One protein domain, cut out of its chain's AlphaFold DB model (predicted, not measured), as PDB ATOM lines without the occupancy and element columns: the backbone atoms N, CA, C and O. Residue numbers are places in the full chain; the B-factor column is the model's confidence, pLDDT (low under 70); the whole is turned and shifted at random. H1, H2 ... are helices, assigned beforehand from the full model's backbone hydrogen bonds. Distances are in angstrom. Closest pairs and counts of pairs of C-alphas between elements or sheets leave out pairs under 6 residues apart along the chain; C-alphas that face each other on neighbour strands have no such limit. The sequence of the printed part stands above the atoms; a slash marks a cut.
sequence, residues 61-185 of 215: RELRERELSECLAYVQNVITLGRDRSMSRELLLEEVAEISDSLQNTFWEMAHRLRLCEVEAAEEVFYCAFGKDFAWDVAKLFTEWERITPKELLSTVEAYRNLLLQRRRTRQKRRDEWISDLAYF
ATOM      1  N   ARG A  61     -32.166  30.889 -42.369       87.25
ATOM      2  CA  ARG A  61     -30.865  30.200 -42.361       87.25
ATOM      3  C   ARG A  61     -30.884  28.937 -41.504       87.25
ATOM      4  O   ARG A  61     -30.333  27.926 -41.914       87.25
ATOM      5  N   GLU A  62     -31.522  28.982 -40.338       87.75
ATOM      6  CA  GLU A  62     -31.695  27.806 -39.475       87.75
ATOM      7  C   GLU A  62     -32.538  26.709 -40.139       87.75
ATOM      8  O   GLU A  62     -32.213  25.531 -40.000       87.75
ATOM      9  N   LEU A  63     -33.587  27.087 -40.876       90.00
ATOM     10  CA  LEU A  63     -34.396  26.150 -41.659       90.00
ATOM     11  C   LEU A  63     -33.577  25.519 -42.791       90.00
ATOM     12  O   LEU A  63     -33.512  24.299 -42.860       90.00
ATOM     13  N   ARG A  64     -32.850  26.323 -43.579       91.12
ATOM     14  CA  ARG A  64     -31.954  25.820 -44.634       91.12
ATOM     15  C   ARG A  64     -30.890  24.862 -44.101       91.12
ATOM     16  O   ARG A  64     -30.641  23.825 -44.694       91.12
ATOM     17  N   GLU A  65     -30.264  25.173 -42.963       91.06
ATOM     18  CA  GLU A  65     -29.291  24.268 -42.325       91.06
ATOM     19  C   GLU A  65     -29.927  22.942 -41.885       91.06
ATOM     20  O   GLU A  65     -29.280  21.896 -41.948       91.06
ATOM     21  N   ARG A  66     -31.180  22.980 -41.423       90.38
ATOM     22  CA  ARG A  66     -31.920  21.779 -41.043       90.38
ATOM     23  C   ARG A  66     -32.260  20.938 -42.270       90.38
ATOM     24  O   ARG A  66     -31.943  19.755 -42.263       90.38
ATOM     25  N   GLU A  67     -32.849  21.542 -43.293       92.75
ATOM     26  CA  GLU A  67     -33.183  20.852 -44.540       92.75
ATOM     27  C   GLU A  67     -31.930  20.257 -45.179       92.75
ATOM     28  O   GLU A  67     -31.933  19.086 -45.535       92.75
ATOM     29  N   LEU A  68     -30.809  20.987 -45.197       93.44
ATOM     30  CA  LEU A  68     -29.540  20.445 -45.678       93.44
ATOM     31  C   LEU A  68     -29.100  19.205 -44.891       93.44
ATOM     32  O   LEU A  68     -28.608  18.249 -45.476       93.44
ATOM     33  N   SER A  69     -29.279  19.187 -43.567       92.44
ATOM     34  CA  SER A  69     -28.949  18.000 -42.769       92.44
ATOM     35  C   SER A  69     -29.846  16.794 -43.082       92.44
ATOM     36  O   SER A  69     -29.384  15.659 -42.987       92.44
ATOM     37  N   GLU A  70     -31.100  17.038 -43.468       92.44
ATOM     38  CA  GLU A  70     -32.057  16.013 -43.900       92.44
ATOM     39  C   GLU A  70     -31.692  15.509 -45.311       92.44
ATOM     40  O   GLU A  70     -31.616  14.301 -45.526       92.44
ATOM     41  N   CYS A  71     -31.307  16.413 -46.217       93.81
ATOM     42  CA  CYS A  71     -30.762  16.096 -47.539       93.81
ATOM     43  C   CYS A  71     -29.487  15.246 -47.441       93.81
ATOM     44  O   CYS A  71     -29.363  14.221 -48.097       93.81
ATOM     45  N   LEU A  72     -28.543  15.617 -46.571       93.50
ATOM     46  CA  LEU A  72     -27.320  14.838 -46.352       93.50
ATOM     47  C   LEU A  72     -27.609  13.462 -45.732       93.50
ATOM     48  O   LEU A  72     -26.900  12.502 -46.018       93.50
ATOM     49  N   ALA A  73     -28.651  13.336 -44.906       92.81
ATOM     50  CA  ALA A  73     -29.087  12.032 -44.410       92.81
ATOM     51  C   ALA A  73     -29.681  11.169 -45.535       92.81
ATOM     52  O   ALA A  73     -29.420   9.968 -45.580       92.81
ATOM     53  N   TYR A  74     -30.429  11.774 -46.462       93.50
ATOM     54  CA  TYR A  74     -30.895  11.095 -47.668       93.50
ATOM     55  C   TYR A  74     -29.721  10.589 -48.511       93.50
ATOM     56  O   TYR A  74     -29.626   9.396 -48.790       93.50
ATOM     57  N   VAL A  75     -28.769  11.474 -48.809       92.44
ATOM     58  CA  VAL A  75     -27.531  11.166 -49.532       92.44
ATOM     59  C   VAL A  75     -26.771  10.007 -48.873       92.44
ATOM     60  O   VAL A  75     -26.391   9.049 -49.540       92.44
ATOM     61  N   GLN A  76     -26.595  10.042 -47.550       92.31
ATOM     62  CA  GLN A  76     -25.956   8.960 -46.798       92.31
ATOM     63  C   GLN A  76     -26.667   7.614 -47.004       92.31
ATOM     64  O   GLN A  76     -26.012   6.582 -47.177       92.31
ATOM     65  N   ASN A  77     -28.000   7.614 -47.003       92.25
ATOM     66  CA  ASN A  77     -28.788   6.407 -47.231       92.25
ATOM     67  C   ASN A  77     -28.626   5.890 -48.666       92.25
ATOM     68  O   ASN A  77     -28.453   4.688 -48.848       92.25
ATOM     69  N   VAL A  78     -28.614   6.774 -49.670       91.31
ATOM     70  CA  VAL A  78     -28.365   6.410 -51.078       91.31
ATOM     71  C   VAL A  78     -27.023   5.687 -51.230       91.31
ATOM     72  O   VAL A  78     -26.970   4.615 -51.837       91.31
ATOM     73  N   ILE A  79     -25.961   6.221 -50.619       89.56
ATOM     74  CA  ILE A  79     -24.614   5.625 -50.651       89.56
ATOM     75  C   ILE A  79     -24.607   4.267 -49.949       89.56
ATOM     76  O   ILE A  79     -24.076   3.290 -50.469       89.56
ATOM     77  N   THR A  80     -25.227   4.183 -48.770       88.25
ATOM     78  CA  THR A  80     -25.266   2.948 -47.969       88.25
ATOM     79  C   THR A  80     -26.017   1.824 -48.688       88.25
ATOM     80  O   THR A  80     -25.656   0.657 -48.564       88.25
ATOM     81  N   LEU A  81     -27.043   2.170 -49.470       88.25
ATOM     82  CA  LEU A  81     -27.810   1.233 -50.293       88.25
ATOM     83  C   LEU A  81     -27.095   0.836 -51.597       88.25
ATOM     84  O   LEU A  81     -27.635   0.029 -52.352       88.25
ATOM     85  N   GLY A  82     -25.911   1.391 -51.885       81.62
ATOM     86  CA  GLY A  82     -25.152   1.108 -53.108       81.62
ATOM     87  C   GLY A  82     -25.795   1.669 -54.380       81.62
ATOM     88  O   GLY A  82     -25.550   1.157 -55.475       81.62
ATOM     89  N   ARG A  83     -26.664   2.681 -54.246       78.62
ATOM     90  CA  ARG A  83     -27.309   3.380 -55.373       78.62
ATOM     91  C   ARG A  83     -26.450   4.507 -55.950       78.62
ATOM     92  O   ARG A  83     -26.796   5.057 -56.985       78.62
ATOM     93  N   ASP A  84     -25.327   4.819 -55.316       74.75
ATOM     94  CA  ASP A  84     -24.361   5.831 -55.751       74.75
ATOM     95  C   ASP A  84     -23.906   5.631 -57.205       74.75
ATOM     96  O   ASP A  84     -23.820   6.596 -57.954       74.75
ATOM     97  N   ARG A  85     -23.688   4.380 -57.637       70.06
ATOM     98  CA  ARG A  85     -23.193   4.072 -58.993       70.06
ATOM     99  C   ARG A  85     -24.253   4.130 -60.087       70.06
ATOM    100  O   ARG A  85     -23.900   4.176 -61.261       70.06
ATOM    101  N   SER A  86     -25.531   4.041 -59.727       75.88
ATOM    102  CA  SER A  86     -26.646   4.076 -60.682       75.88
ATOM    103  C   SER A  86     -27.354   5.426 -60.717       75.88
ATOM    104  O   SER A  86     -28.193   5.649 -61.588       75.88
ATOM    105  N   MET A  87     -27.023   6.318 -59.786       85.06
ATOM    106  CA  MET A  87     -27.651   7.616 -59.635       85.06
ATOM    107  C   MET A  87     -26.763   8.710 -60.220       85.06
ATOM    108  O   MET A  87     -25.665   8.951 -59.718       85.06
ATOM    109  N   SER A  88     -27.256   9.390 -61.257       89.12
ATOM    110  CA  SER A  88     -26.560  10.562 -61.786       89.12
ATOM    111  C   SER A  88     -26.661  11.736 -60.817       89.12
ATOM    112  O   SER A  88     -27.597  11.831 -60.013       89.12
ATOM    113  N   ARG A  89     -25.714  12.666 -60.914       90.00
ATOM    114  CA  ARG A  89     -25.732  13.899 -60.111       90.00
ATOM    115  C   ARG A  89     -26.996  14.737 -60.341       90.00
ATOM    116  O   ARG A  89     -27.482  15.372 -59.411       90.00
ATOM    117  N   GLU A  90     -27.554  14.734 -61.555       89.31
ATOM    118  CA  GLU A  90     -28.793  15.455 -61.861       89.31
ATOM    119  C   GLU A  90     -29.976  14.817 -61.137       89.31
ATOM    120  O   GLU A  90     -30.724  15.531 -60.477       89.31
ATOM    121  N   LEU A  91     -30.098  13.486 -61.196       90.94
ATOM    122  CA  LEU A  91     -31.152  12.766 -60.484       90.94
ATOM    123  C   LEU A  91     -31.034  12.976 -58.968       90.94
ATOM    124  O   LEU A  91     -32.041  13.158 -58.290       90.94
ATOM    125  N   LEU A  92     -29.809  13.004 -58.433       92.69
ATOM    126  CA  LEU A  92     -29.581  13.299 -57.018       92.69
ATOM    127  C   LEU A  92     -30.092  14.684 -56.639       92.69
ATOM    128  O   LEU A  92     -30.772  14.827 -55.625       92.69
ATOM    129  N   LEU A  93     -29.767  15.697 -57.435       94.12
ATOM    130  CA  LEU A  93     -30.211  17.060 -57.171       94.12
ATOM    131  C   LEU A  93     -31.728  17.201 -57.283       94.12
ATOM    132  O   LEU A  93     -32.307  17.928 -56.482       94.12
ATOM    133  N   GLU A  94     -32.370  16.496 -58.214       92.56
ATOM    134  CA  GLU A  94     -33.832  16.465 -58.336       92.56
ATOM    135  C   GLU A  94     -34.485  15.841 -57.099       92.56
ATOM    136  O   GLU A  94     -35.325  16.478 -56.465       92.56
ATOM    137  N   GLU A  95     -34.047  14.653 -56.676       92.69
ATOM    138  CA  GLU A  95     -34.610  13.991 -55.490       92.69
ATOM    139  C   GLU A  95     -34.365  14.803 -54.207       92.69
ATOM    140  O   GLU A  95     -35.237  14.931 -53.347       92.69
ATOM    141  N   VAL A  96     -33.191  15.423 -54.079       94.06
ATOM    142  CA  VAL A  96     -32.876  16.301 -52.945       94.06
ATOM    143  C   VAL A  96     -33.700  17.604 -52.992       94.06
ATOM    144  O   VAL A  96     -34.097  18.122 -51.941       94.06
ATOM    145  N   ALA A  97     -34.022  18.119 -54.183       93.94
ATOM    146  CA  ALA A  97     -34.919  19.261 -54.364       93.94
ATOM    147  C   ALA A  97     -36.382  18.933 -54.026       93.94
ATOM    148  O   ALA A  97     -37.121  19.822 -53.602       93.94
ATOM    149  N   GLU A  98     -36.814  17.685 -54.206       92.38
ATOM    150  CA  GLU A  98     -38.156  17.228 -53.820       92.38
ATOM    151  C   GLU A  98     -38.314  17.091 -52.302       92.38
ATOM    152  O   GLU A  98     -39.387  17.355 -51.763       92.38
ATOM    153  N   ILE A  99     -37.245  16.709 -51.599       91.19
ATOM    154  CA  ILE A  99     -37.258  16.535 -50.138       91.19
ATOM    155  C   ILE A  99     -37.193  17.882 -49.398       91.19
ATOM    156  O   ILE A  99     -37.603  17.972 -48.239       91.19
ATOM    157  N   SER A 100     -36.654  18.927 -50.027       90.75
ATOM    158  CA  SER A 100     -36.363  20.200 -49.363       90.75
ATOM    159  C   SER A 100     -37.275  21.333 -49.820       90.75
ATOM    160  O   SER A 100     -37.238  21.725 -50.973       90.75
ATOM    161  N   ASP A 101     -38.030  21.947 -48.908       89.62
ATOM    162  CA  ASP A 101     -38.946  23.046 -49.258       89.62
ATOM    163  C   ASP A 101     -38.214  24.379 -49.507       89.62
ATOM    164  O   ASP A 101     -38.471  25.091 -50.479       89.62
ATOM    165  N   SER A 102     -37.297  24.768 -48.615       89.44
ATOM    166  CA  SER A 102     -36.578  26.044 -48.708       89.44
ATOM    167  C   SER A 102     -35.373  25.984 -49.641       89.44
ATOM    168  O   SER A 102     -34.926  27.049 -50.084       89.44
ATOM    169  N   LEU A 103     -34.804  24.801 -49.876       92.25
ATOM    170  CA  LEU A 103     -33.648  24.605 -50.756       92.25
ATOM    171  C   LEU A 103     -34.018  24.108 -52.154       92.25
ATOM    172  O   LEU A 103     -33.147  24.129 -53.022       92.25
ATOM    173  N   GLN A 104     -35.286  23.764 -52.399       94.06
ATOM    174  CA  GLN A 104     -35.803  23.328 -53.697       94.06
ATOM    175  C   GLN A 104     -35.236  24.151 -54.858       94.06
ATOM    176  O   GLN A 104     -34.551  23.630 -55.731       94.06
ATOM    177  N   ASN A 105     -35.467  25.467 -54.837       93.38
ATOM    178  CA  ASN A 105     -35.030  26.366 -55.908       93.38
ATOM    179  C   ASN A 105     -33.507  26.400 -56.070       93.38
ATOM    180  O   ASN A 105     -33.015  26.570 -57.179       93.38
ATOM    181  N   THR A 106     -32.757  26.248 -54.975       94.00
ATOM    182  CA  THR A 106     -31.293  26.202 -55.022       94.00
ATOM    183  C   THR A 106     -30.830  24.941 -55.745       94.00
ATOM    184  O   THR A 106     -30.002  25.039 -56.643       94.00
ATOM    185  N   PHE A 107     -31.392  23.779 -55.414       95.50
ATOM    186  CA  PHE A 107     -31.023  22.515 -56.054       95.50
ATOM    187  C   PHE A 107     -31.484  22.426 -57.514       95.50
ATOM    188  O   PHE A 107     -30.715  21.969 -58.356       95.50
ATOM    189  N   TRP A 108     -32.673  22.939 -57.850       94.88
ATOM    190  CA  TRP A 108     -33.123  23.027 -59.246       94.88
ATOM    191  C   TRP A 108     -32.225  23.926 -60.093       94.88
ATOM    192  O   TRP A 108     -31.854  23.545 -61.202       94.88
ATOM    193  N   GLU A 109     -31.847  25.098 -59.579       94.56
ATOM    194  CA  GLU A 109     -30.936  25.998 -60.290       94.56
ATOM    195  C   GLU A 109     -29.555  25.351 -60.455       94.56
ATOM    196  O   GLU A 109     -28.991  25.391 -61.545       94.56
ATOM    197  N   MET A 110     -29.033  24.668 -59.429       94.38
ATOM    198  CA  MET A 110     -27.798  23.886 -59.561       94.38
ATOM    199  C   MET A 110     -27.908  22.817 -60.651       94.38
ATOM    200  O   MET A 110     -27.034  22.731 -61.512       94.38
ATOM    201  N   ALA A 111     -28.983  22.024 -60.650       93.75
ATOM    202  CA  ALA A 111     -29.211  20.989 -61.655       93.75
ATOM    203  C   ALA A 111     -29.291  21.590 -63.066       93.75
ATOM    204  O   ALA A 111     -28.709  21.054 -64.009       93.75
ATOM    205  N   HIS A 112     -29.956  22.740 -63.213       94.31
ATOM    206  CA  HIS A 112     -30.023  23.473 -64.474       94.31
ATOM    207  C   HIS A 112     -28.635  23.924 -64.957       94.31
ATOM    208  O   HIS A 112     -28.276  23.662 -66.105       94.31
ATOM    209  N   ARG A 113     -27.822  24.526 -64.082       93.31
ATOM    210  CA  ARG A 113     -26.451  24.966 -64.401       93.31
ATOM    211  C   ARG A 113     -25.537  23.807 -64.779       93.31
ATOM    212  O   ARG A 113     -24.778  23.908 -65.740       93.31
ATOM    213  N   LEU A 114     -25.658  22.671 -64.092       92.38
ATOM    214  CA  LEU A 114     -24.890  21.468 -64.418       92.38
ATOM    215  C   LEU A 114     -25.255  20.881 -65.786       92.38
ATOM    216  O   LEU A 114     -24.360  20.402 -66.483       92.38
ATOM    217  N   ARG A 115     -26.521  20.980 -66.217       91.31
ATOM    218  CA  ARG A 115     -26.937  20.604 -67.586       91.31
ATOM    219  C   ARG A 115     -26.320  21.497 -68.658       91.31
ATOM    220  O   ARG A 115     -26.079  21.029 -69.766       91.31
ATOM    221  N   LEU A 116     -26.056  22.761 -68.330       93.12
ATOM    222  CA  LEU A 116     -25.342  23.707 -69.192       93.12
ATOM    223  C   LEU A 116     -23.811  23.573 -69.092       93.12
ATOM    224  O   LEU A 116     -23.092  24.347 -69.714       93.12
ATOM    225  N   CYS A 117     -23.307  22.596 -68.328       89.88
ATOM    226  CA  CYS A 117     -21.886  22.410 -68.022       89.88
ATOM    227  C   CYS A 117     -21.236  23.593 -67.272       89.88
ATOM    228  O   CYS A 117     -20.012  23.699 -67.229       89.88
ATOM    229  N   GLU A 118     -22.031  24.450 -66.626       93.00
ATOM    230  CA  GLU A 118     -21.570  25.596 -65.834       93.00
ATOM    231  C   GLU A 118     -21.331  25.182 -64.370       93.00
ATOM    232  O   GLU A 118     -22.082  25.545 -63.463       93.00
ATOM    233  N   VAL A 119     -20.290  24.375 -64.128       91.69
ATOM    234  CA  VAL A 119     -20.015  23.791 -62.797       91.69
ATOM    235  C   VAL A 119     -19.746  24.866 -61.740       91.69
ATOM    236  O   VAL A 119     -20.336  24.833 -60.665       91.69
ATOM    237  N   GLU A 120     -18.917  25.858 -62.064       92.38
ATOM    238  CA  GLU A 120     -18.563  26.949 -61.144       92.38
ATOM    239  C   GLU A 120     -19.791  27.781 -60.747       92.38
ATOM    240  O   GLU A 120     -19.970  28.112 -59.575       92.38
ATOM    241  N   ALA A 121     -20.689  28.049 -61.702       92.44
ATOM    242  CA  ALA A 121     -21.929  28.773 -61.445       92.44
ATOM    243  C   ALA A 121     -22.896  27.960 -60.570       92.44
ATOM    244  O   ALA A 121     -23.564  28.520 -59.700       92.44
ATOM    245  N   ALA A 122     -22.958  26.637 -60.758       92.94
ATOM    246  CA  ALA A 122     -23.745  25.760 -59.891       92.94
ATOM    247  C   ALA A 122     -23.241  25.814 -58.437       92.94
ATOM    248  O   ALA A 122     -24.035  25.913 -57.499       92.94
ATOM    249  N   GLU A 123     -21.922  25.803 -58.235       93.31
ATOM    250  CA  GLU A 123     -21.336  25.914 -56.897       93.31
ATOM    251  C   GLU A 123     -21.595  27.286 -56.264       93.31
ATOM    252  O   GLU A 123     -21.958  27.377 -55.086       93.31
ATOM    253  N   GLU A 124     -21.504  28.353 -57.060       93.81
ATOM    254  CA  GLU A 124     -21.788  29.716 -56.615       93.81
ATOM    255  C   GLU A 124     -23.248  29.888 -56.166       93.81
ATOM    256  O   GLU A 124     -23.507  30.517 -55.133       93.81
ATOM    257  N   VAL A 125     -24.209  29.286 -56.877       93.81
ATOM    258  CA  VAL A 125     -25.636  29.296 -56.504       93.81
ATOM    259  C   VAL A 125     -25.837  28.735 -55.096       93.81
ATOM    260  O   VAL A 125     -26.529  29.341 -54.266       93.81
ATOM    261  N   PHE A 126     -25.199  27.606 -54.790       93.00
ATOM    262  CA  PHE A 126     -25.278  26.998 -53.465       93.00
ATOM    263  C   PHE A 126     -24.566  27.847 -52.405       93.00
ATOM    264  O   PHE A 126     -25.101  28.074 -51.313       93.00
ATOM    265  N   TYR A 127     -23.389  28.384 -52.732       92.06
ATOM    266  CA  TYR A 127     -22.659  29.282 -51.846       92.06
ATOM    267  C   TYR A 127     -23.488  30.520 -51.482       92.06
ATOM    268  O   TYR A 127     -23.596  30.860 -50.302       92.06
ATOM    269  N   CYS A 128     -24.151  31.149 -52.453       90.25
ATOM    270  CA  CYS A 128     -25.004  32.316 -52.239       90.25
ATOM    271  C   CYS A 128     -26.189  32.018 -51.309       90.25
ATOM    272  O   CYS A 128     -26.594  32.876 -50.516       90.25
ATOM    273  N   ALA A 129     -26.723  30.794 -51.342       88.31
ATOM    274  CA  ALA A 129     -27.822  30.388 -50.471       88.31
ATOM    275  C   ALA A 129     -27.401  30.282 -48.989       88.31
ATOM    276  O   ALA A 129     -28.167  30.653 -48.087       88.31
ATOM    277  N   PHE A 130     -26.183  29.814 -48.702       86.31
ATOM    278  CA  PHE A 130     -25.720  29.564 -47.330       86.31
ATOM    279  C   PHE A 130     -24.792  30.651 -46.769       86.31
ATOM    280  O   PHE A 130     -24.860  30.939 -45.567       86.31
ATOM    281  N   GLY A 131     -23.963  31.270 -47.612       80.50
ATOM    282  CA  GLY A 131     -23.005  32.323 -47.266       80.50
ATOM    283  C   GLY A 131     -21.983  31.884 -46.218       80.50
ATOM    284  O   GLY A 131     -21.731  32.619 -45.261       80.50
ATOM    285  N   LYS A 132     -21.491  30.645 -46.317       81.06
ATOM    286  CA  LYS A 132     -20.587  30.020 -45.342       81.06
ATOM    287  C   LYS A 132     -19.525  29.189 -46.035       81.06
ATOM    288  O   LYS A 132     -19.804  28.591 -47.062       81.06
ATOM    289  N   ASP A 133     -18.371  29.069 -45.389       80.75
ATOM    290  CA  ASP A 133     -17.207  28.375 -45.951       80.75
ATOM    291  C   ASP A 133     -17.516  26.916 -46.310       80.75
ATOM    292  O   ASP A 133     -17.225  26.482 -47.416       80.75
ATOM    293  N   PHE A 134     -18.247  26.200 -45.444       86.38
ATOM    294  CA  PHE A 134     -18.638  24.807 -45.710       86.38
ATOM    295  C   PHE A 134     -19.552  24.642 -46.936       86.38
ATOM    296  O   PHE A 134     -19.716  23.529 -47.426       86.38
ATOM    297  N   ALA A 135     -20.211  25.712 -47.395       89.06
ATOM    298  CA  ALA A 135     -21.136  25.629 -48.516       89.06
ATOM    299  C   ALA A 135     -20.402  25.318 -49.822       89.06
ATOM    300  O   ALA A 135     -20.945  24.581 -50.631       89.06
ATOM    301  N   TRP A 136     -19.170  25.809 -49.992       90.44
ATOM    302  CA  TRP A 136     -18.341  25.462 -51.148       90.44
ATOM    303  C   TRP A 136     -18.036  23.971 -51.192       90.44
ATOM    304  O   TRP A 136     -18.244  23.330 -52.215       90.44
ATOM    305  N   ASP A 137     -17.609  23.403 -50.069       90.56
ATOM    306  CA  ASP A 137     -17.265  21.985 -50.017       90.56
ATOM    307  C   ASP A 137     -18.486  21.086 -50.252       90.56
ATOM    308  O   ASP A 137     -18.408  20.074 -50.941       90.56
ATOM    309  N   VAL A 138     -19.638  21.465 -49.690       91.69
ATOM    310  CA  VAL A 138     -20.893  20.735 -49.900       91.69
ATOM    311  C   VAL A 138     -21.392  20.901 -51.334       91.69
ATOM    312  O   VAL A 138     -21.924  19.954 -51.899       91.69
ATOM    313  N   ALA A 139     -21.203  22.066 -51.955       92.69
ATOM    314  CA  ALA A 139     -21.530  22.246 -53.362       92.69
ATOM    315  C   ALA A 139     -20.668  21.337 -54.247       92.69
ATOM    316  O   ALA A 139     -21.213  20.621 -55.083       92.69
ATOM    317  N   LYS A 140     -19.355  21.286 -53.981       92.00
ATOM    318  CA  LYS A 140     -18.411  20.384 -54.655       92.00
ATOM    319  C   LYS A 140     -18.782  18.918 -54.509       92.00
ATOM    320  O   LYS A 140     -18.715  18.165 -55.471       92.00
ATOM    321  N   LEU A 141     -19.244  18.513 -53.326       92.69
ATOM    322  CA  LEU A 141     -19.758  17.161 -53.099       92.69
ATOM    323  C   LEU A 141     -20.882  16.804 -54.088       92.69
ATOM    324  O   LEU A 141     -20.915  15.688 -54.602       92.69
ATOM    325  N   PHE A 142     -21.800  17.736 -54.359       92.56
ATOM    326  CA  PHE A 142     -22.894  17.513 -55.305       92.56
ATOM    327  C   PHE A 142     -22.440  17.590 -56.767       92.56
ATOM    328  O   PHE A 142     -22.912  16.805 -57.589       92.56
ATOM    329  N   THR A 143     -21.531  18.504 -57.117       92.06
ATOM    330  CA  THR A 143     -21.051  18.652 -58.503       92.06
ATOM    331  C   THR A 143     -20.121  17.514 -58.930       92.06
ATOM    332  O   THR A 143     -20.177  17.073 -60.083       92.06
ATOM    333  N   GLU A 144     -19.317  16.998 -58.000       90.62
ATOM    334  CA  GLU A 144     -18.360  15.904 -58.197       90.62
ATOM    335  C   GLU A 144     -18.883  14.539 -57.727       90.62
ATOM    336  O   GLU A 144     -18.114  13.581 -57.655       90.62
ATOM    337  N   TRP A 145     -20.186  14.422 -57.458       89.44
ATOM    338  CA  TRP A 145     -20.842  13.214 -56.940       89.44
ATOM    339  C   TRP A 145     -20.383  11.906 -57.606       89.44
ATOM    340  O   TRP A 145     -20.038  10.944 -56.929       89.44
ATOM    341  N   GLU A 146     -20.324  11.891 -58.939       87.88
ATOM    342  CA  GLU A 146     -19.967  10.708 -59.737       87.88
ATOM    343  C   GLU A 146     -18.461  10.395 -59.742       87.88
ATOM    344  O   GLU A 146     -18.053   9.298 -60.123       87.88
ATOM    345  N   ARG A 147     -17.616  11.363 -59.365       87.75
ATOM    346  CA  ARG A 147     -16.148  11.240 -59.385       87.75
ATOM    347  C   ARG A 147     -15.577  10.774 -58.050       87.75
ATOM    348  O   ARG A 147     -14.497  10.187 -58.028       87.75
ATOM    349  N   ILE A 148     -16.269  11.057 -56.949       87.00
ATOM    350  CA  ILE A 148     -15.800  10.764 -55.593       87.00
ATOM    351  C   ILE A 148     -16.036   9.284 -55.277       87.00
ATOM    352  O   ILE A 148     -17.077   8.714 -55.604       87.00
ATOM    353  N   THR A 149     -15.082   8.637 -54.602       86.56
ATOM    354  CA  THR A 149     -15.290   7.245 -54.197       86.56
ATOM    355  C   THR A 149     -16.384   7.152 -53.122       86.56
ATOM    356  O   THR A 149     -16.438   7.993 -52.222       86.56
ATOM    357  N   PRO A 150     -17.222   6.101 -53.106       84.81
ATOM    358  CA  PRO A 150     -18.370   6.037 -52.188       84.81
ATOM    359  C   PRO A 150     -17.964   6.090 -50.709       84.81
ATOM    360  O   PRO A 150     -18.688   6.613 -49.865       84.81
ATOM    361  N   LYS A 151     -16.765   5.585 -50.392       87.50
ATOM    362  CA  LYS A 151     -16.184   5.618 -49.047       87.50
ATOM    363  C   LYS A 151     -15.806   7.040 -48.617       87.50
ATOM    364  O   LYS A 151     -16.094   7.429 -47.487       87.50
ATOM    365  N   GLU A 152     -15.171   7.807 -49.500       88.75
ATOM    366  CA  GLU A 152     -14.822   9.210 -49.244       88.75
ATOM    367  C   GLU A 152     -16.082  10.070 -49.148       88.75
ATOM    368  O   GLU A 152     -16.221  10.866 -48.217       88.75
ATOM    369  N   LEU A 153     -17.036   9.837 -50.048       87.50
ATOM    370  CA  LEU A 153     -18.326  10.513 -50.099       87.50
ATOM    371  C   LEU A 153     -19.105  10.317 -48.796       87.50
ATOM    372  O   LEU A 153     -19.532  11.292 -48.180       87.50
ATOM    373  N   LEU A 154     -19.190   9.073 -48.312       90.62
ATOM    374  CA  LEU A 154     -19.818   8.748 -47.034       90.62
ATOM    375  C   LEU A 154     -19.144   9.487 -45.873       90.62
ATOM    376  O   LEU A 154     -19.823  10.141 -45.084       90.62
ATOM    377  N   SER A 155     -17.810   9.437 -45.799       91.12
ATOM    378  CA  SER A 155     -17.057  10.099 -44.725       91.12
ATOM    379  C   SER A 155     -17.252  11.621 -44.721       91.12
ATOM    380  O   SER A 155     -17.397  12.238 -43.664       91.12
ATOM    381  N   THR A 156     -17.333  12.220 -45.910       91.25
ATOM    382  CA  THR A 156     -17.512  13.660 -46.102       91.25
ATOM    383  C   THR A 156     -18.931  14.085 -45.721       91.25
ATOM    384  O   THR A 156     -19.120  15.033 -44.954       91.25
ATOM    385  N   VAL A 157     -19.941  13.340 -46.176       92.00
ATOM    386  CA  VAL A 157     -21.354  13.547 -45.817       92.00
ATOM    387  C   VAL A 157     -21.557  13.429 -44.305       92.00
ATOM    388  O   VAL A 157     -22.207  14.286 -43.697       92.00
ATOM    389  N   GLU A 158     -20.963  12.415 -43.670       92.75
ATOM    390  CA  GLU A 158     -21.014  12.231 -42.217       92.75
ATOM    391  C   GLU A 158     -20.358  13.390 -41.463       92.75
ATOM    392  O   GLU A 158     -20.928  13.881 -40.482       92.75
ATOM    393  N   ALA A 159     -19.203  13.873 -41.927       92.56
ATOM    394  CA  ALA A 159     -18.521  15.016 -41.329       92.56
ATOM    395  C   ALA A 159     -19.398  16.281 -41.356       92.56
ATOM    396  O   ALA A 159     -19.605  16.911 -40.311       92.56
ATOM    397  N   TYR A 160     -19.990  16.624 -42.508       92.12
ATOM    398  CA  TYR A 160     -20.870  17.794 -42.614       92.12
ATOM    399  C   TYR A 160     -22.163  17.630 -41.820       92.12
ATOM    400  O   TYR A 160     -22.588  18.563 -41.129       92.12
ATOM    401  N   ARG A 161     -22.767  16.439 -41.838       91.31
ATOM    402  CA  ARG A 161     -23.956  16.142 -41.034       91.31
ATOM    403  C   ARG A 161     -23.667  16.308 -39.542       91.31
ATOM    404  O   ARG A 161     -24.427  16.985 -38.846       91.31
ATOM    405  N   ASN A 162     -22.554  15.766 -39.050       91.62
ATOM    406  CA  ASN A 162     -22.134  15.912 -37.656       91.62
ATOM    407  C   ASN A 162     -21.866  17.374 -37.289       91.62
ATOM    408  O   ASN A 162     -22.319  17.831 -36.238       91.62
ATOM    409  N   LEU A 163     -21.223  18.138 -38.172       91.31
ATOM    410  CA  LEU A 163     -20.990  19.570 -37.988       91.31
ATOM    411  C   LEU A 163     -22.309  20.353 -37.864       91.31
ATOM    412  O   LEU A 163     -22.456  21.185 -36.960       91.31
ATOM    413  N   LEU A 164     -23.291  20.085 -38.731       89.50
ATOM    414  CA  LEU A 164     -24.612  20.723 -38.679       89.50
ATOM    415  C   LEU A 164     -25.376  20.338 -37.404       89.50
ATOM    416  O   LEU A 164     -25.925  21.211 -36.719       89.50
ATOM    417  N   LEU A 165     -25.352  19.058 -37.025       89.69
ATOM    418  CA  LEU A 165     -25.975  18.564 -35.795       89.69
ATOM    419  C   LEU A 165     -25.332  19.168 -34.542       89.69
ATOM    420  O   LEU A 165     -26.047  19.603 -33.636       89.69
ATOM    421  N   GLN A 166     -24.003  19.250 -34.486       89.69
ATOM    422  CA  GLN A 166     -23.282  19.852 -33.367       89.69
ATOM    423  C   GLN A 166     -23.616  21.339 -33.236       89.69
ATOM    424  O   GLN A 166     -23.937  21.804 -32.141       89.69
ATOM    425  N   ARG A 167     -23.634  22.089 -34.348       87.50
ATOM    426  CA  ARG A 167     -24.064  23.498 -34.346       87.50
ATOM    427  C   ARG A 167     -25.491  23.655 -33.829       87.50
ATOM    428  O   ARG A 167     -25.747  24.553 -33.024       87.50
ATOM    429  N   ARG A 168     -26.407  22.779 -34.249       86.69
ATOM    430  CA  ARG A 168     -27.795  22.777 -33.773       86.69
ATOM    431  C   ARG A 168     -27.877  22.500 -32.273       86.69
ATOM    432  O   ARG A 168     -28.533  23.265 -31.571       86.69
ATOM    433  N   ARG A 169     -27.171  21.481 -31.771       88.44
ATOM    434  CA  ARG A 169     -27.115  21.151 -30.335       88.44
ATOM    435  C   ARG A 169     -26.584  22.318 -29.509       88.44
ATOM    436  O   ARG A 169     -27.206  22.683 -28.519       88.44
ATOM    437  N   THR A 170     -25.502  22.963 -29.944       88.81
ATOM    438  CA  THR A 170     -24.949  24.139 -29.254       88.81
ATOM    439  C   THR A 170     -25.938  25.303 -29.225       88.81
ATOM    440  O   THR A 170     -26.075  25.972 -28.203       88.81
ATOM    441  N   ARG A 171     -26.664  25.556 -30.323       85.75
ATOM    442  CA  ARG A 171     -27.701  26.602 -30.353       85.75
ATOM    443  C   ARG A 171     -28.886  26.269 -29.455       85.75
ATOM    444  O   ARG A 171     -29.382  27.163 -28.780       85.75
ATOM    445  N   GLN A 172     -29.333  25.017 -29.458       86.06
ATOM    446  CA  GLN A 172     -30.422  24.569 -28.599       86.06
ATOM    447  C   GLN A 172     -30.028  24.693 -27.127       86.06
ATOM    448  O   GLN A 172     -30.732  25.360 -26.386       86.06
ATOM    449  N   LYS A 173     -28.839  24.211 -26.752       88.44
ATOM    450  CA  LYS A 173     -28.306  24.355 -25.396       88.44
ATOM    451  C   LYS A 173     -28.261  25.819 -24.943       88.44
ATOM    452  O   LYS A 173     -28.759  26.133 -23.874       88.44
ATOM    453  N   ARG A 174     -27.769  26.732 -25.791       87.06
ATOM    454  CA  ARG A 174     -27.790  28.178 -25.496       87.06
ATOM    455  C   ARG A 174     -29.202  28.733 -25.315       87.06
ATOM    456  O   ARG A 174     -29.400  29.639 -24.516       87.06
ATOM    457  N   ARG A 175     -30.179  28.251 -26.089       84.62
ATOM    458  CA  ARG A 175     -31.580  28.666 -25.922       84.62
ATOM    459  C   ARG A 175     -32.148  28.152 -24.608       84.62
ATOM    460  O   ARG A 175     -32.833  28.912 -23.939       84.62
ATOM    461  N   ASP A 176     -31.851  26.912 -24.253       85.44
ATOM    462  CA  ASP A 176     -32.324  26.297 -23.016       85.44
ATOM    463  C   ASP A 176     -31.711  26.995 -21.791       85.44
ATOM    464  O   ASP A 176     -32.431  27.302 -20.845       85.44
ATOM    465  N   GLU A 177     -30.424  27.357 -21.853       87.44
ATOM    466  CA  GLU A 177     -29.746  28.203 -20.858       87.44
ATOM    467  C   GLU A 177     -30.469  29.552 -20.692       87.44
ATOM    468  O   GLU A 177     -30.873  29.907 -19.588       87.44
ATOM    469  N   TRP A 178     -30.747  30.259 -21.793       85.25
ATOM    470  CA  TRP A 178     -31.480  31.532 -21.753       85.25
ATOM    471  C   TRP A 178     -32.911  31.404 -21.214       85.25
ATOM    472  O   TRP A 178     -33.392  32.303 -20.526       85.25
ATOM    473  N   ILE A 179     -33.617  30.320 -21.547       83.31
ATOM    474  CA  ILE A 179     -34.977  30.064 -21.050       83.31
ATOM    475  C   ILE A 179     -34.940  29.786 -19.547       83.31
ATOM    476  O   ILE A 179     -35.789  30.297 -18.818       83.31
ATOM    477  N   SER A 180     -33.953  29.014 -19.089       80.06
ATOM    478  CA  SER A 180     -33.724  28.757 -17.671       80.06
ATOM    479  C   SER A 180     -33.466  30.063 -16.919       80.06
ATOM    480  O   SER A 180     -34.180  30.361 -15.965       80.06
ATOM    481  N   ASP A 181     -32.536  30.897 -17.389       86.56
ATOM    482  CA  ASP A 181     -32.227  32.192 -16.765       86.56
ATOM    483  C   ASP A 181     -33.455  33.113 -16.714       86.56
ATOM    484  O   ASP A 181     -33.746  33.741 -15.691       86.56
ATOM    485  N   LEU A 182     -34.236  33.149 -17.797       84.50
ATOM    486  CA  LEU A 182     -35.475  33.921 -17.859       84.50
ATOM    487  C   LEU A 182     -36.535  33.399 -16.877       84.50
ATOM    488  O   LEU A 182     -37.305  34.195 -16.343       84.50
ATOM    489  N   ALA A 183     -36.576  32.093 -16.610       86.19
ATOM    490  CA  ALA A 183     -37.493  31.508 -15.636       86.19
ATOM    491  C   ALA A 183     -37.141  31.890 -14.184       86.19
ATOM    492  O   ALA A 183     -38.046  32.019 -13.359       86.19
ATOM    493  N   TYR A 184     -35.862  32.134 -13.871       88.19
ATOM    494  CA  TYR A 184     -35.433  32.635 -12.555       88.19
ATOM    495  C   TYR A 184     -35.709  34.130 -12.357       88.19
ATOM    496  O   TYR A 184     -35.876  34.589 -11.225       88.19
ATOM    497  N   PHE A 185     -35.799  34.898 -13.445       85.56
ATOM    498  CA  PHE A 185     -35.937  36.352 -13.392       85.56
ATOM    499  C   PHE A 185     -37.128  36.852 -12.541       85.56
ATOM    500  O   PHE A 185     -36.909  37.715 -11.687       85.56
TER     501      PHE A 185
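This is residues 61 to 185 of the 215 residues of an uncharacterized protein of Clostridiales bacterium (UniProt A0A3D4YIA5). Five shorter helices and the first part of a long sixth make a compact body, from which the rest of that helix, residues 169 to 185 of H6, sticks out as an arm. H2, H3, H4 and H5 fold back and forth in an arc of hairpins, and H6 comes back onto H1, roughly closing a ring. The class is all helix: 125 residues are printed, with six named helices, H1 to H6 in chain order, and no named strand. The whole is only just compact, close to loose, with a radius of gyration of the C-alphas of 16.3 A; it spans 58 by 28 by 24 A, the arm making much of the length.

H1, residues 61 to 80, begins at C-alpha 61 (-30.865, 30.200, -42.361) and is 28.4 A long from first to last C-alpha. H2 covers residues 89 to 99, 15.5 A, and H3 residues 104 to 115, 16.7 A. H4 covers residues 119 to 130, 17.5 A, and H5 residues 133 to 143, 16.3 A. H6, residues 150 to 185, is the longest at 52.3 A, from C-alpha 150 (-18.370, 6.037, -52.188) to C-alpha 185 (-35.937, 36.352, -13.392).

H1 and H2 only just touch, with 3 pairs of C-alphas within 8 A; the closest C-alphas, of Cys 71 and Val 96, are 5.8 A apart. H2 and H3 form a helical hairpin, two touching helices that run opposite ways, at a shallow tilt of 12 degrees, closest at Ala 97 and Gln 104, C-alphas 4.2 A apart. H3 and H4 form another, also at 12 degrees, closest at Met 110 and Ala 122, C-alphas 4.5 A apart. The hairpin of H4 and H5 has a steep tilt of 42 degrees, with the C-alphas of Glu 123 and Ala 139 closest, 5.1 A apart. H5 and H6, also a hairpin, only just touch, with 3 pairs within 8 A; the closest C-alphas are those of Leu 141 and Leu 153, 7.4 A. H6 touches H1 with residues 150 to 165 alone, opposite ways at a shallow tilt of 34.8 degrees, only just short of steep; the closest C-alphas, of Ser 69 and Arg 161, are 5.6 A apart. H1 and H3 are apart, as are H4 and H6. Every O i to N i+4 pair is within hydrogen-bond range in H1, H2, H3, H4 and H6, and 6 of 7 in H5.

The C-alphas of Leu 116 and Tyr 184 are the two farthest apart, 58.2 A. Without residues 169 to 185, which stand free, the body spans 33 by 29 by 23 A. The printed part has no cut and no long link. The mean pLDDT of the printed part is 89.6, and no printed residue is under 70.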